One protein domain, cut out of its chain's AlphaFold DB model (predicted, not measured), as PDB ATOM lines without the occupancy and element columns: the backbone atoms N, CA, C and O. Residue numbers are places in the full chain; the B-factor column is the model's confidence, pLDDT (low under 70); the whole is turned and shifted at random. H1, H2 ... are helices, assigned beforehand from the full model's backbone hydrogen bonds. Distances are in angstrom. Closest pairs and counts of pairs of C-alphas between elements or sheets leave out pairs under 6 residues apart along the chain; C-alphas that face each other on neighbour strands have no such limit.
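This is residues 20 to 66 of the 108 residues of an uncharacterized protein of Boseongicola sp. CCM32 (UniProt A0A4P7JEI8). Three short helices pack side by side in sequence, with H2 between H1 and H3: H1 lies along one side of H2, and H3 folds back along another side to make a helical hairpin with it. After H1, residues 32 to 39 loop back, and H2 then sets off the same way as H1. The printed part has 47 residues with three named helices, in the order H1, H2, H3, and no named strand; its class is all helix. It is compact, with a radius of gyration of the C-alphas of 9.7 A, and spans 27 by 20 by 15 A.

Find C-alpha 20 at (-28.094, 30.579, 38.251); from there H1 runs through residues 20 to 31, 17.2 A long. Go on to C-alpha 40 at (-33.974, 25.411, 39.619), where H2 begins; it holds residues 40 to 52 and measures 18.6 A. H3, residues 55 to 64, runs 14.2 A to C-alpha 64 at (-44.764, 25.325, 47.479).

Look first at Asp 24 and Thr 40, whose C-alphas, 5.3 A apart, are the closest of H1 and H2. These two helices touch and run the same way at a shallow tilt of 22 degrees. Next look at Leu 46 and Val 58, the closest C-alphas of H2 and H3, 5.7 A apart. H2 and H3 touch and form a helical hairpin, running opposite ways at a shallow tilt of 19 degrees. H1 and H3 are apart. In H1, H2 and H3 every O i to N i+4 pair is within hydrogen-bond range.

The two C-alphas farthest apart, those of Ala 22 and Ile 56, are 27.6 A apart. The printed part has no cut; the link from H1 to H2 is short and that from H2 to H3 tight. In the B-factor column the mean pLDDT of the printed part is 73.5, and you will find values under 70 at residues 20 to 26, 30, 34 to 37, 41 and 64 to 66.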
ATOM      1  N   ALA A  20     -26.949  31.342  37.757       52.25
ATOM      2  CA  ALA A  20     -28.094  30.579  38.251       52.25
ATOM      3  C   ALA A  20     -29.421  31.100  37.663       52.25
ATOM      4  O   ALA A  20     -30.146  30.365  37.008       52.25
ATOM      5  N   VAL A  21     -29.679  32.410  37.765       51.38
ATOM      6  CA  VAL A  21     -30.999  32.991  37.445       51.38
ATOM      7  C   VAL A  21     -31.371  32.955  35.958       51.38
ATOM      8  O   VAL A  21     -32.548  33.041  35.611       51.38
ATOM      9  N   ALA A  22     -30.380  32.870  35.064       55.44
ATOM     10  CA  ALA A  22     -30.616  32.860  33.622       55.44
ATOM     11  C   ALA A  22     -31.117  31.490  33.131       55.44
ATOM     12  O   ALA A  22     -32.022  31.450  32.297       55.44
ATOM     13  N   ASP A  23     -30.574  30.397  33.675       62.50
ATOM     14  CA  ASP A  23     -31.018  29.027  33.389       62.50
ATOM     15  C   ASP A  23     -32.421  28.774  33.962       62.50
ATOM     16  O   ASP A  23     -33.295  28.247  33.271       62.50
ATOM     17  N   ASP A  24     -32.675  29.255  35.183       63.81
ATOM     18  CA  ASP A  24     -33.989  29.176  35.832       63.81
ATOM     19  C   ASP A  24     -35.077  29.866  35.014       63.81
ATOM     20  O   ASP A  24     -36.165  29.328  34.814       63.81
ATOM     21  N   ALA A  25     -34.786  31.064  34.500       66.88
ATOM     22  CA  ALA A  25     -35.774  31.830  33.761       66.88
ATOM     23  C   ALA A  25     -36.144  31.186  32.418       66.88
ATOM     24  O   ALA A  25     -37.295  31.269  31.982       66.88
ATOM     25  N   GLN A  26     -35.184  30.522  31.773       65.81
ATOM     26  CA  GLN A  26     -35.410  29.789  30.529       65.81
ATOM     27  C   GLN A  26     -36.191  28.490  30.762       65.81
ATOM     28  O   GLN A  26     -37.084  28.169  29.977       65.81
ATOM     29  N   LEU A  27     -35.901  27.775  31.853       70.88
ATOM     30  CA  LEU A  27     -36.649  26.587  32.273       70.88
ATOM     31  C   LEU A  27     -38.084  26.933  32.687       70.88
ATOM     32  O   LEU A  27     -39.023  26.286  32.235       70.88
ATOM     33  N   ALA A  28     -38.276  27.992  33.471       71.75
ATOM     34  CA  ALA A  28     -39.601  28.475  33.853       71.75
ATOM     35  C   ALA A  28     -40.439  28.861  32.625       71.75
ATOM     36  O   ALA A  28     -41.602  28.478  32.509       71.75
ATOM     37  N   ALA A  29     -39.824  29.534  31.649       74.62
ATOM     38  CA  ALA A  29     -40.489  29.868  30.396       74.62
ATOM     39  C   ALA A  29     -40.858  28.628  29.558       74.62
ATOM     40  O   ALA A  29     -41.870  28.661  28.858       74.62
ATOM     41  N   SER A  30     -40.083  27.538  29.624       68.69
ATOM     42  CA  SER A  30     -40.359  26.313  28.856       68.69
ATOM     43  C   SER A  30     -41.545  25.518  29.409       68.69
ATOM     44  O   SER A  30     -42.310  24.946  28.633       68.69
ATOM     45  N   VAL A  31     -41.738  25.544  30.730       73.19
ATOM     46  CA  VAL A  31     -42.881  24.921  31.420       73.19
ATOM     47  C   VAL A  31     -44.060  25.884  31.638       73.19
ATOM     48  O   VAL A  31     -45.085  25.491  32.190       73.19
ATOM     49  N   GLY A  32     -43.950  27.136  31.177       72.88
ATOM     50  CA  GLY A  32     -45.027  28.130  31.212       72.88
ATOM     51  C   GLY A  32     -45.287  28.762  32.584       72.88
ATOM     52  O   GLY A  32     -46.395  29.239  32.828       72.88
ATOM     53  N   VAL A  33     -44.293  28.771  33.477       76.81
ATOM     54  CA  VAL A  33     -44.384  29.370  34.819       76.81
ATOM     55  C   VAL A  33     -43.533  30.636  34.934       76.81
ATOM     56  O   VAL A  33     -42.627  30.879  34.138       76.81
ATOM     57  N   GLU A  34     -43.846  31.482  35.916       68.25
ATOM     58  CA  GLU A  34     -43.168  32.768  36.086       68.25
ATOM     59  C   GLU A  34     -41.749  32.574  36.666       68.25
ATOM     60  O   GLU A  34     -41.579  31.879  37.676       68.25
ATOM     61  N   PRO A  35     -40.707  33.143  36.031       65.81
ATOM     62  CA  PRO A  35     -39.326  32.969  36.463       65.81
ATOM     63  C   PRO A  35     -39.057  33.689  37.791       65.81
ATOM     64  O   PRO A  35     -39.489  34.822  37.991       65.81
ATOM     65  N   GLY A  36     -38.318  33.041  38.695       66.75
ATOM     66  CA  GLY A  36     -38.005  33.575  40.028       66.75
ATOM     67  C   GLY A  36     -39.043  33.266  41.114       66.75
ATOM     68  O   GLY A  36     -38.789  33.566  42.275       66.75
ATOM     69  N   VAL A  37     -40.172  32.644  40.758       68.94
ATOM     70  CA  VAL A  37     -41.148  32.086  41.717       68.94
ATOM     71  C   VAL A  37     -40.719  30.690  42.189       68.94
ATOM     72  O   VAL A  37     -40.890  30.334  43.350       68.94
ATOM     73  N   TYR A  38     -40.101  29.922  41.291       74.12
ATOM     74  CA  TYR A  38     -39.643  28.554  41.525       74.12
ATOM     75  C   TYR A  38     -38.118  28.486  41.437       74.12
ATOM     76  O   TYR A  38     -37.515  29.144  40.583       74.12
ATOM     77  N   THR A  39     -37.491  27.679  42.293       73.25
ATOM     78  CA  THR A  39     -36.050  27.391  42.210       73.25
ATOM     79  C   THR A  39     -35.729  26.433  41.058       73.25
ATOM     80  O   THR A  39     -36.601  25.708  40.570       73.25
ATOM     81  N   THR A  40     -34.456  26.351  40.652       72.69
ATOM     82  CA  THR A  40     -33.974  25.411  39.619       72.69
ATOM     83  C   THR A  40     -34.447  23.979  39.865       72.69
ATOM     84  O   THR A  40     -34.902  23.287  38.955       72.69
ATOM     85  N   SER A  41     -34.356  23.523  41.117       67.56
ATOM     86  CA  SER A  41     -34.734  22.167  41.514       67.56
ATOM     87  C   SER A  41     -36.245  21.935  41.448       67.56
ATOM     88  O   SER A  41     -36.672  20.828  41.122       67.56
ATOM     89  N   GLU A  42     -37.062  22.953  41.716       76.69
ATOM     90  CA  GLU A  42     -38.520  22.879  41.559       76.69
ATOM     91  C   GLU A  42     -38.928  22.876  40.086       76.69
ATOM     92  O   GLU A  42     -39.788  22.089  39.702       76.69
ATOM     93  N   LEU A  43     -38.277  23.678  39.239       79.75
ATOM     94  CA  LEU A  43     -38.537  23.701  37.797       79.75
ATOM     95  C   LEU A  43     -38.215  22.356  37.132       79.75
ATOM     96  O   LEU A  43     -38.990  21.866  36.310       79.75
ATOM     97  N   ILE A  44     -37.104  21.721  37.518       80.06
ATOM     98  CA  ILE A  44     -36.732  20.385  37.027       80.06
ATOM     99  C   ILE A  44     -37.746  19.328  37.491       80.06
ATOM    100  O   ILE A  44     -38.138  18.464  36.701       80.06
ATOM    101  N   GLN A  45     -38.186  19.388  38.751       80.25
ATOM    102  CA  GLN A  45     -39.210  18.474  39.264       80.25
ATOM    103  C   GLN A  45     -40.558  18.689  38.578       80.25
ATOM    104  O   GLN A  45     -41.200  17.716  38.195       80.25
ATOM    105  N   LEU A  46     -40.956  19.942  38.349       82.38
ATOM    106  CA  LEU A  46     -42.189  20.281  37.648       82.38
ATOM    107  C   LEU A  46     -42.153  19.752  36.213       82.38
ATOM    108  O   LEU A  46     -43.120  19.146  35.765       82.38
ATOM    109  N   SER A  47     -41.021  19.914  35.523       82.19
ATOM    110  CA  SER A  47     -40.823  19.374  34.177       82.19
ATOM    111  C   SER A  47     -40.902  17.845  34.137       82.19
ATOM    112  O   SER A  47     -41.454  17.306  33.181       82.19
ATOM    113  N   ASN A  48     -40.361  17.139  35.138       82.12
ATOM    114  CA  ASN A  48     -40.469  15.677  35.218       82.12
ATOM    115  C   ASN A  48     -41.901  15.235  35.534       82.12
ATOM    116  O   ASN A  48     -42.416  14.341  34.876       82.12
ATOM    117  N   ALA A  49     -42.567  15.898  36.478       85.69
ATOM    118  CA  ALA A  49     -43.952  15.609  36.830       85.69
ATOM    119  C   ALA A  49     -44.907  15.844  35.648       85.69
ATOM    120  O   ALA A  49     -45.829  15.066  35.440       85.69
ATOM    121  N   LEU A  50     -44.663  16.877  34.830       83.19
ATOM    122  CA  LEU A  50     -45.415  17.103  33.591       83.19
ATOM    123  C   LEU A  50     -45.184  15.995  32.555       83.19
ATOM    124  O   LEU A  50     -46.090  15.679  31.791       83.19
ATOM    125  N   ALA A  51     -43.977  15.427  32.510       85.25
ATOM    126  CA  ALA A  51     -43.644  14.334  31.602       85.25
ATOM    127  C   ALA A  51     -44.250  12.989  32.043       85.25
ATOM    128  O   ALA A  51     -44.566  12.168  31.184       85.25
ATOM    129  N   ASP A  52     -44.424  12.783  33.351       85.56
ATOM    130  CA  ASP A  52     -45.000  11.566  33.948       85.56
ATOM    131  C   ASP A  52     -46.531  11.654  34.164       85.56
ATOM    132  O   ASP A  52     -47.157  10.697  34.604       85.56
ATOM    133  N   ASP A  53     -47.158  12.786  33.810       82.69
ATOM    134  CA  ASP A  53     -48.582  13.092  34.067       82.69
ATOM    135  C   ASP A  53     -48.940  13.090  35.573       82.69
ATOM    136  O   ASP A  53     -50.061  12.814  36.008       82.69
ATOM    137  N   ASP A  54     -47.959  13.442  36.402       82.31
ATOM    138  CA  ASP A  54     -47.995  13.331  37.855       82.31
ATOM    139  C   ASP A  54     -48.641  14.577  38.490       82.31
ATOM    140  O   ASP A  54     -48.002  15.448  39.095       82.31
ATOM    141  N   ALA A  55     -49.960  14.694  38.319       80.62
ATOM    142  CA  ALA A  55     -50.740  15.871  38.717       80.62
ATOM    143  C   ALA A  55     -50.630  16.221  40.216       80.62
ATOM    144  O   ALA A  55     -50.783  17.383  40.605       80.62
ATOM    145  N   ILE A  56     -50.349  15.227  41.065       79.88
ATOM    146  CA  ILE A  56     -50.139  15.418  42.505       79.88
ATOM    147  C   ILE A  56     -48.873  16.237  42.751       79.88
ATOM    148  O   ILE A  56     -48.919  17.242  43.467       79.88
ATOM    149  N   THR A  57     -47.775  15.846  42.109       77.94
ATOM    150  CA  THR A  57     -46.475  16.512  42.206       77.94
ATOM    151  C   THR A  57     -46.535  17.912  41.599       77.94
ATOM    152  O   THR A  57     -46.086  18.869  42.226       77.94
ATOM    153  N   VAL A  58     -47.192  18.070  40.445       82.75
ATOM    154  CA  VAL A  58     -47.424  19.385  39.821       82.75
ATOM    155  C   VAL A  58     -48.143  20.335  40.785       82.75
ATOM    156  O   VAL A  58     -47.676  21.445  41.033       82.75
ATOM    157  N   ASN A  59     -49.258  19.905  41.385       81.19
ATOM    158  CA  ASN A  59     -50.012  20.736  42.328       81.19
ATOM    159  C   ASN A  59     -49.246  21.002  43.636       81.19
ATOM    160  O   ASN A  59     -49.442  22.055  44.240       81.19
ATOM    161  N   HIS A  60     -48.400  20.072  44.083       80.38
ATOM    162  CA  HIS A  60     -47.541  20.279  45.246       80.38
ATOM    163  C   HIS A  60     -46.514  21.388  44.983       80.38
ATOM    164  O   HIS A  60     -46.442  22.336  45.758       80.38
ATOM    165  N   ILE A  61     -45.802  21.327  43.854       79.56
ATOM    166  CA  ILE A  61     -44.783  22.321  43.487       79.56
ATOM    167  C   ILE A  61     -45.421  23.693  43.257       79.56
ATOM    168  O   ILE A  61     -44.948  24.684  43.796       79.56
ATOM    169  N   LEU A  62     -46.550  23.765  42.542       79.75
ATOM    170  CA  LEU A  62     -47.281  25.026  42.328       79.75
ATOM    171  C   LEU A  62     -47.796  25.665  43.632       79.75
ATOM    172  O   LEU A  62     -48.062  26.868  43.667       79.75
ATOM    173  N   ARG A  63     -47.987  24.869  44.692       74.56
ATOM    174  CA  ARG A  63     -48.333  25.363  46.032       74.56
ATOM    175  C   ARG A  63     -47.093  25.807  46.802       74.56
ATOM    176  O   ARG A  63     -47.143  26.879  47.388       74.56
ATOM    177  N   ASP A  64     -46.014  25.029  46.766       67.12
ATOM    178  CA  ASP A  64     -44.764  25.325  47.479       67.12
ATOM    179  C   ASP A  64     -44.026  26.536  46.891       67.12
ATOM    180  O   ASP A  64     -43.594  27.396  47.645       67.12
ATOM    181  N   GLY A  65     -44.029  26.720  45.567       61.19
ATOM    182  CA  GLY A  65     -43.447  27.895  44.902       61.19
ATOM    183  C   GLY A  65     -44.113  29.233  45.249       61.19
ATOM    184  O   GLY A  65     -43.597  30.296  44.923       61.19
ATOM    185  N   ARG A  66     -45.273  29.219  45.919       56.22
ATOM    186  CA  ARG A  66     -45.889  30.431  46.501       56.22
ATOM    187  C   ARG A  66     -45.441  30.678  47.944       56.22
ATOM    188  O   ARG A  66     -45.552  31.798  48.433       56.22
TER     189      ARG A  66